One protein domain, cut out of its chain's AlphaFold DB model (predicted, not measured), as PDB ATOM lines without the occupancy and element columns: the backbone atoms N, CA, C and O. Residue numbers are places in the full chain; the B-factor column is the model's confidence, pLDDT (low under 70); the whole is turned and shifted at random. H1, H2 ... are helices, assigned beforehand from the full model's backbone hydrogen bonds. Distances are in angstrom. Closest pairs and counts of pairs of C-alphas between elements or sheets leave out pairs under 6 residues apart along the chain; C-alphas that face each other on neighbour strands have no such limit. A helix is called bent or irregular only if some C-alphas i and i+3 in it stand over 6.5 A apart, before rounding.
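What this domain is: This is residues 77 to 138 of the 204 residues of an uncharacterized protein of Lupinus albus (UniProt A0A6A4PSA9). One long helix, H2, makes the longest axis, and a second, H1, stands off it at a wide angle as an arm, like a lopsided T; a loop joins them, and the two stay apart. The printed part has 62 residues with two named helices, H1 then H2, no named strand, and the class all helix. It is only just loose, close to extended, with a radius of gyration of the C-alphas of 15.6 A; its spans, 46 by 33 by 18 A, are only just flat.

Where its parts are: Find C-alpha 107 at (-26.024, -34.255, -11.037); from there H2, residues 107 to 137, runs 45.3 A. H2 is neither bent nor irregular, but only just: C-alphas 108 and 111 are 6.0 A apart. H1, residues 77 to 101, begins at C-alpha 77, (-27.244, -30.160, -43.699), and runs 35.6 A.

How they stand to each other: H2 and H1 are apart, with no C-alpha of one within 8 A of the other, and a tight link of 5 residues joins them. Of the O i to N i+4 pairs, 25 of 27 in H2 and 19 of 21 in H1 are within hydrogen-bond range.

The domain as a whole: The C-alphas farthest apart, of Leu 104 and Lys 137, are 46.7 A apart. Residues 77 to 91, 100 to 112 and 121 to 138 stand free. The printed part has no cut. Its mean pLDDT is 71.6; look for values under 70 at residues 77 to 79, 81, 94 to 111 and 137.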
ATOM      1  N   GLY A  77     -27.117 -28.807 -44.254       63.56
ATOM      2  CA  GLY A  77     -27.244 -30.160 -43.699       63.56
ATOM      3  C   GLY A  77     -25.934 -30.951 -43.738       63.56
ATOM      4  O   GLY A  77     -25.509 -31.470 -42.712       63.56
ATOM      5  N   CYS A  78     -25.244 -30.982 -44.883       66.31
ATOM      6  CA  CYS A  78     -23.924 -31.617 -44.990       66.31
ATOM      7  C   CYS A  78     -22.893 -30.963 -44.061       66.31
ATOM      8  O   CYS A  78     -22.137 -31.657 -43.387       66.31
ATOM      9  N   PHE A  79     -22.891 -29.633 -43.986       69.06
ATOM     10  CA  PHE A  79     -22.011 -28.878 -43.102       69.06
ATOM     11  C   PHE A  79     -22.346 -29.155 -41.628       69.06
ATOM     12  O   PHE A  79     -21.447 -29.450 -40.853       69.06
ATOM     13  N   LEU A  80     -23.628 -29.172 -41.245       70.88
ATOM     14  CA  LEU A  80     -24.078 -29.526 -39.892       70.88
ATOM     15  C   LEU A  80     -23.701 -30.952 -39.502       70.88
ATOM     16  O   LEU A  80     -23.289 -31.162 -38.369       70.88
ATOM     17  N   LEU A  81     -23.819 -31.916 -40.415       69.44
ATOM     18  CA  LEU A  81     -23.430 -33.305 -40.163       69.44
ATOM     19  C   LEU A  81     -21.916 -33.433 -39.967       69.44
ATOM     20  O   LEU A  81     -21.481 -34.114 -39.041       69.44
ATOM     21  N   LEU A  82     -21.116 -32.745 -40.788       73.75
ATOM     22  CA  LEU A  82     -19.659 -32.704 -40.630       73.75
ATOM     23  C   LEU A  82     -19.265 -32.052 -39.303       73.75
ATOM     24  O   LEU A  82     -18.505 -32.643 -38.540       73.75
ATOM     25  N   LEU A  83     -19.827 -30.878 -38.994       77.38
ATOM     26  CA  LEU A  83     -19.570 -30.190 -37.731       77.38
ATOM     27  C   LEU A  83     -20.024 -31.035 -36.542       77.38
ATOM     28  O   LEU A  83     -19.266 -31.169 -35.591       77.38
ATOM     29  N   SER A  84     -21.208 -31.646 -36.599       71.50
ATOM     30  CA  SER A  84     -21.738 -32.510 -35.539       71.50
ATOM     31  C   SER A  84     -20.841 -33.721 -35.295       71.50
ATOM     32  O   SER A  84     -20.517 -34.007 -34.145       71.50
ATOM     33  N   ASN A  85     -20.367 -34.385 -36.351       71.50
ATOM     34  CA  ASN A  85     -19.491 -35.546 -36.228       71.50
ATOM     35  C   ASN A  85     -18.122 -35.177 -35.633       71.50
ATOM     36  O   ASN A  85     -17.604 -35.881 -34.767       71.50
ATOM     37  N   THR A  86     -17.544 -34.050 -36.055       77.62
ATOM     38  CA  THR A  86     -16.286 -33.552 -35.484       77.62
ATOM     39  C   THR A  86     -16.467 -33.103 -34.036       77.62
ATOM     40  O   THR A  86     -15.624 -33.405 -33.195       77.62
ATOM     41  N   PHE A  87     -17.573 -32.426 -33.727       79.25
ATOM     42  CA  PHE A  87     -17.874 -31.945 -32.381       79.25
ATOM     43  C   PHE A  87     -18.122 -33.105 -31.414       79.25
ATOM     44  O   PHE A  87     -17.601 -33.092 -30.305       79.25
ATOM     45  N   PHE A  88     -18.831 -34.146 -31.856       70.94
ATOM     46  CA  PHE A  88     -19.034 -35.376 -31.093       70.94
ATOM     47  C   PHE A  88     -17.708 -36.110 -30.837       70.94
ATOM     48  O   PHE A  88     -17.433 -36.513 -29.711       70.94
ATOM     49  N   GLY A  89     -16.834 -36.212 -31.845       73.94
ATOM     50  CA  GLY A  89     -15.500 -36.798 -31.679       73.94
ATOM     51  C   GLY A  89     -14.617 -36.016 -30.700       73.94
ATOM     52  O   GLY A  89     -14.003 -36.605 -29.812       73.94
ATOM     53  N   LEU A  90     -14.592 -34.685 -30.816       77.62
ATOM     54  CA  LEU A  90     -13.843 -33.810 -29.909       77.62
ATOM     55  C   LEU A  90     -14.386 -33.881 -28.473       77.62
ATOM     56  O   LEU A  90     -13.612 -33.909 -27.517       77.62
ATOM     57  N   TRP A  91     -15.708 -33.975 -28.322       73.12
ATOM     58  CA  TRP A  91     -16.389 -34.143 -27.042       73.12
ATOM     59  C   TRP A  91     -16.013 -35.457 -26.346       73.12
ATOM     60  O   TRP A  91     -15.736 -35.446 -25.149       73.12
ATOM     61  N   LEU A  92     -15.921 -36.572 -27.083       70.81
ATOM     62  CA  LEU A  92     -15.474 -37.861 -26.534       70.81
ATOM     63  C   LEU A  92     -14.019 -37.814 -26.039       70.81
ATOM     64  O   LEU A  92     -13.710 -38.374 -24.987       70.81
ATOM     65  N   VAL A  93     -13.134 -37.117 -26.760       76.44
ATOM     66  CA  VAL A  93     -11.725 -36.943 -26.360       76.44
ATOM     67  C   VAL A  93     -11.615 -36.085 -25.100       76.44
ATOM     68  O   VAL A  93     -10.891 -36.448 -24.171       76.44
ATOM     69  N   LEU A  94     -12.368 -34.980 -25.029       68.69
ATOM     70  CA  LEU A  94     -12.415 -34.159 -23.820       68.69
ATOM     71  C   LEU A  94     -13.027 -34.923 -22.644       68.69
ATOM     72  O   LEU A  94     -12.489 -34.836 -21.549       68.69
ATOM     73  N   GLN A  95     -14.103 -35.692 -22.837       63.19
ATOM     74  CA  GLN A  95     -14.690 -36.487 -21.755       63.19
ATOM     75  C   GLN A  95     -13.715 -37.535 -21.219       63.19
ATOM     76  O   GLN A  95     -13.545 -37.605 -20.008       63.19
ATOM     77  N   GLY A  96     -12.994 -38.255 -22.084       65.56
ATOM     78  CA  GLY A  96     -11.964 -39.206 -21.650       65.56
ATOM     79  C   GLY A  96     -10.848 -38.564 -20.816       65.56
ATOM     80  O   GLY A  96     -10.389 -39.161 -19.846       65.56
ATOM     81  N   HIS A  97     -10.454 -37.328 -21.139       66.12
ATOM     82  CA  HIS A  97      -9.454 -36.582 -20.369       66.12
ATOM     83  C   HIS A  97     -10.024 -36.033 -19.048       66.12
ATOM     84  O   HIS A  97      -9.396 -36.127 -17.997       66.12
ATOM     85  N   ARG A  98     -11.254 -35.504 -19.073       62.44
ATOM     86  CA  ARG A  98     -11.911 -34.866 -17.918       62.44
ATOM     87  C   ARG A  98     -12.404 -35.869 -16.872       62.44
ATOM     88  O   ARG A  98     -12.472 -35.507 -15.702       62.44
ATOM     89  N   THR A  99     -12.689 -37.119 -17.245       60.25
ATOM     90  CA  THR A  99     -13.024 -38.194 -16.290       60.25
ATOM     91  C   THR A  99     -11.848 -38.553 -15.375       60.25
ATOM     92  O   THR A  99     -12.080 -39.048 -14.277       60.25
ATOM     93  N   MET A 100     -10.601 -38.265 -15.772       60.34
ATOM     94  CA  MET A 100      -9.430 -38.511 -14.923       60.34
ATOM     95  C   MET A 100      -9.170 -37.381 -13.908       60.34
ATOM     96  O   MET A 100      -8.537 -37.629 -12.886       60.34
ATOM     97  N   GLU A 101      -9.677 -36.165 -14.155       65.44
ATOM     98  CA  GLU A 101      -9.419 -34.976 -13.319       65.44
ATOM     99  C   GLU A 101     -10.610 -34.513 -12.459       65.44
ATOM    100  O   GLU A 101     -10.397 -33.825 -11.463       65.44
ATOM    101  N   VAL A 102     -11.863 -34.844 -12.803       60.88
ATOM    102  CA  VAL A 102     -13.038 -34.206 -12.175       60.88
ATOM    103  C   VAL A 102     -13.875 -35.208 -11.386       60.88
ATOM    104  O   VAL A 102     -14.681 -35.954 -11.935       60.88
ATOM    105  N   GLY A 103     -13.701 -35.184 -10.067       59.62
ATOM    106  CA  GLY A 103     -14.414 -36.038  -9.125       59.62
ATOM    107  C   GLY A 103     -15.566 -35.387  -8.360       59.62
ATOM    108  O   GLY A 103     -15.873 -35.943  -7.320       59.62
ATOM    109  N   LEU A 104     -16.161 -34.241  -8.753       51.19
ATOM    110  CA  LEU A 104     -17.158 -33.546  -7.894       51.19
ATOM    111  C   LEU A 104     -18.231 -32.637  -8.573       51.19
ATOM    112  O   LEU A 104     -18.826 -31.813  -7.887       51.19
ATOM    113  N   GLU A 105     -18.583 -32.782  -9.859       57.25
ATOM    114  CA  GLU A 105     -19.745 -32.062 -10.457       57.25
ATOM    115  C   GLU A 105     -20.745 -33.041 -11.115       57.25
ATOM    116  O   GLU A 105     -20.706 -33.301 -12.319       57.25
ATOM    117  N   TYR A 106     -21.624 -33.647 -10.300       58.34
ATOM    118  CA  TYR A 106     -22.254 -34.939 -10.624       58.34
ATOM    119  C   TYR A 106     -23.703 -34.942 -11.143       58.34
ATOM    120  O   TYR A 106     -24.057 -35.889 -11.839       58.34
ATOM    121  N   GLN A 107     -24.581 -33.972 -10.870       60.06
ATOM    122  CA  GLN A 107     -26.024 -34.255 -11.037       60.06
ATOM    123  C   GLN A 107     -26.525 -34.226 -12.502       60.06
ATOM    124  O   GLN A 107     -27.235 -35.133 -12.926       60.06
ATOM    125  N   ALA A 108     -26.143 -33.222 -13.304       60.25
ATOM    126  CA  ALA A 108     -26.570 -33.115 -14.712       60.25
ATOM    127  C   ALA A 108     -25.639 -33.873 -15.679       60.25
ATOM    128  O   ALA A 108     -26.080 -34.455 -16.672       60.25
ATOM    129  N   SER A 109     -24.348 -33.915 -15.350       66.62
ATOM    130  CA  SER A 109     -23.307 -34.594 -16.124       66.62
ATOM    131  C   SER A 109     -23.487 -36.115 -16.116       66.62
ATOM    132  O   SER A 109     -23.240 -36.760 -17.134       66.62
ATOM    133  N   SER A 110     -23.986 -36.697 -15.016       66.50
ATOM    134  CA  SER A 110     -24.141 -38.153 -14.892       66.50
ATOM    135  C   SER A 110     -25.158 -38.734 -15.871       66.50
ATOM    136  O   SER A 110     -24.866 -39.753 -16.479       66.50
ATOM    137  N   CYS A 111     -26.306 -38.093 -16.117       65.69
ATOM    138  CA  CYS A 111     -27.299 -38.624 -17.065       65.69
ATOM    139  C   CYS A 111     -26.761 -38.684 -18.504       65.69
ATOM    140  O   CYS A 111     -26.988 -39.661 -19.221       65.69
ATOM    141  N   ILE A 112     -26.005 -37.661 -18.913       73.19
ATOM    142  CA  ILE A 112     -25.385 -37.593 -20.241       73.19
ATOM    143  C   ILE A 112     -24.245 -38.613 -20.348       73.19
ATOM    144  O   ILE A 112     -24.112 -39.281 -21.374       73.19
ATOM    145  N   ILE A 113     -23.443 -38.776 -19.294       73.94
ATOM    146  CA  ILE A 113     -22.366 -39.774 -19.241       73.94
ATOM    147  C   ILE A 113     -22.942 -41.198 -19.254       73.94
ATOM    148  O   ILE A 113     -22.422 -42.044 -19.976       73.94
ATOM    149  N   LEU A 114     -24.045 -41.456 -18.542       74.94
ATOM    150  CA  LEU A 114     -24.736 -42.750 -18.518       74.94
ATOM    151  C   LEU A 114     -25.362 -43.105 -19.877       74.94
ATOM    152  O   LEU A 114     -25.263 -44.246 -20.318       74.94
ATOM    153  N   CYS A 115     -25.964 -42.143 -20.584       75.19
ATOM    154  CA  CYS A 115     -26.487 -42.398 -21.933       75.19
ATOM    155  C   CYS A 115     -25.361 -42.648 -22.948       75.19
ATOM    156  O   CYS A 115     -25.468 -43.543 -23.788       75.19
ATOM    157  N   ASN A 116     -24.262 -41.891 -22.864       76.75
ATOM    158  CA  ASN A 116     -23.122 -42.068 -23.764       76.75
ATOM    159  C   ASN A 116     -22.338 -43.351 -23.477       76.75
ATOM    160  O   ASN A 116     -21.871 -43.989 -24.414       76.75
ATOM    161  N   SER A 117     -22.214 -43.771 -22.216       75.25
ATOM    162  CA  SER A 117     -21.500 -45.001 -21.863       75.25
ATOM    163  C   SER A 117     -22.192 -46.239 -22.433       75.25
ATOM    164  O   SER A 117     -21.507 -47.109 -22.961       75.25
ATOM    165  N   LEU A 118     -23.529 -46.283 -22.457       77.38
ATOM    166  CA  LEU A 118     -24.280 -47.337 -23.152       77.38
ATOM    167  C   LEU A 118     -23.978 -47.349 -24.660       77.38
ATOM    168  O   LEU A 118     -23.747 -48.416 -25.230       77.38
ATOM    169  N   GLY A 119     -23.904 -46.168 -25.286       79.56
ATOM    170  CA  GLY A 119     -23.508 -45.982 -26.689       79.56
ATOM    171  C   GLY A 119     -22.072 -46.440 -26.993       79.56
ATOM    172  O   GLY A 119     -21.806 -47.091 -28.006       79.56
ATOM    173  N   ILE A 120     -21.133 -46.146 -26.093       80.81
ATOM    174  CA  ILE A 120     -19.726 -46.551 -26.206       80.81
ATOM    175  C   ILE A 120     -19.591 -48.061 -26.001       80.81
ATOM    176  O   ILE A 120     -18.877 -48.711 -26.760       80.81
ATOM    177  N   VAL A 121     -20.310 -48.637 -25.034       84.06
ATOM    178  CA  VAL A 121     -20.313 -50.081 -24.777       84.06
ATOM    179  C   VAL A 121     -20.888 -50.836 -25.972       84.06
ATOM    180  O   VAL A 121     -20.245 -51.769 -26.446       84.06
ATOM    181  N   VAL A 122     -22.031 -50.419 -26.535       82.06
ATOM    182  CA  VAL A 122     -22.592 -51.089 -27.726       82.06
ATOM    183  C   VAL A 122     -21.661 -50.977 -28.934       82.06
ATOM    184  O   VAL A 122     -21.469 -51.951 -29.664       82.06
ATOM    185  N   THR A 123     -21.015 -49.825 -29.114       80.00
ATOM    186  CA  THR A 123     -20.046 -49.609 -30.193       80.00
ATOM    187  C   THR A 123     -18.797 -50.474 -29.993       80.00
ATOM    188  O   THR A 123     -18.357 -51.143 -30.926       80.00
ATOM    189  N   GLY A 124     -18.261 -50.538 -28.772       82.69
ATOM    190  CA  GLY A 124     -17.105 -51.359 -28.410       82.69
ATOM    191  C   GLY A 124     -17.372 -52.857 -28.557       82.69
ATOM    192  O   GLY A 124     -16.580 -53.562 -29.178       82.69
ATOM    193  N   VAL A 125     -18.523 -53.338 -28.079       83.88
ATOM    194  CA  VAL A 125     -18.960 -54.732 -28.262       83.88
ATOM    195  C   VAL A 125     -19.115 -55.057 -29.745       83.88
ATOM    196  O   VAL A 125     -18.654 -56.109 -30.189       83.88
ATOM    197  N   THR A 126     -19.694 -54.142 -30.529       80.69
ATOM    198  CA  THR A 126     -19.791 -54.305 -31.983       80.69
ATOM    199  C   THR A 126     -18.398 -54.444 -32.591       80.69
ATOM    200  O   THR A 126     -18.163 -55.421 -33.290       80.69
ATOM    201  N   TYR A 127     -17.444 -53.559 -32.286       80.81
ATOM    202  CA  TYR A 127     -16.075 -53.663 -32.808       80.81
ATOM    203  C   TYR A 127     -15.355 -54.951 -32.395       80.81
ATOM    204  O   TYR A 127     -14.678 -55.542 -33.232       80.81
ATOM    205  N   CYS A 128     -15.538 -55.420 -31.159       82.19
ATOM    206  CA  CYS A 128     -14.990 -56.699 -30.707       82.19
ATOM    207  C   CYS A 128     -15.588 -57.884 -31.475       82.19
ATOM    208  O   CYS A 128     -14.863 -58.782 -31.891       82.19
ATOM    209  N   LEU A 129     -16.903 -57.885 -31.709       79.56
ATOM    210  CA  LEU A 129     -17.553 -58.900 -32.542       79.56
ATOM    211  C   LEU A 129     -17.055 -58.827 -33.986       79.56
ATOM    212  O   LEU A 129     -16.791 -59.858 -34.599       79.56
ATOM    213  N   GLN A 130     -16.878 -57.618 -34.519       72.19
ATOM    214  CA  GLN A 130     -16.336 -57.403 -35.853       72.19
ATOM    215  C   GLN A 130     -14.919 -57.981 -35.987       72.19
ATOM    216  O   GLN A 130     -14.668 -58.719 -36.936       72.19
ATOM    217  N   THR A 131     -14.006 -57.723 -35.044       77.19
ATOM    218  CA  THR A 131     -12.648 -58.298 -35.072       77.19
ATOM    219  C   THR A 131     -12.652 -59.816 -34.938       77.19
ATOM    220  O   THR A 131     -11.941 -60.489 -35.684       77.19
ATOM    221  N   TRP A 132     -13.516 -60.375 -34.090       79.75
ATOM    222  CA  TRP A 132     -13.681 -61.826 -33.953       79.75
ATOM    223  C   TRP A 132     -14.216 -62.492 -35.231       79.75
ATOM    224  O   TRP A 132     -13.764 -63.563 -35.641       79.75
ATOM    225  N   ILE A 133     -15.168 -61.843 -35.906       74.56
ATOM    226  CA  ILE A 133     -15.727 -62.319 -37.176       74.56
ATOM    227  C   ILE A 133     -14.676 -62.265 -38.293       74.56
ATOM    228  O   ILE A 133     -14.647 -63.172 -39.128       74.56
ATOM    229  N   ILE A 134     -13.797 -61.255 -38.310       74.62
ATOM    230  CA  ILE A 134     -12.687 -61.175 -39.277       74.62
ATOM    231  C   ILE A 134     -11.744 -62.367 -39.107       74.62
ATOM    232  O   ILE A 134     -11.348 -62.961 -40.108       74.62
ATOM    233  N   GLU A 135     -11.429 -62.740 -37.865       77.06
ATOM    234  CA  GLU A 135     -10.544 -63.870 -37.563       77.06
ATOM    235  C   GLU A 135     -11.136 -65.208 -38.042       77.06
ATOM    236  O   GLU A 135     -10.426 -66.046 -38.592       77.06
ATOM    237  N   LYS A 136     -12.457 -65.394 -37.906       74.31
ATOM    238  CA  LYS A 136     -13.147 -66.653 -38.245       74.31
ATOM    239  C   LYS A 136     -13.608 -66.770 -39.703       74.31
ATOM    240  O   LYS A 136     -13.614 -67.872 -40.245       74.31
ATOM    241  N   LYS A 137     -14.079 -65.683 -40.325       63.25
ATOM    242  CA  LYS A 137     -14.740 -65.686 -41.653       63.25
ATOM    243  C   LYS A 137     -14.035 -64.826 -42.705       63.25
ATOM    244  O   LYS A 137     -14.450 -64.815 -43.865       63.25
ATOM    245  N   GLY A 138     -12.977 -64.116 -42.324       71.38
ATOM    246  CA  GLY A 138     -12.273 -63.175 -43.185       71.38
ATOM    247  C   GLY A 138     -12.960 -61.802 -43.286       71.38
ATOM    248  O   GLY A 138     -14.112 -61.617 -42.886       71.38
TER     249      GLY A 138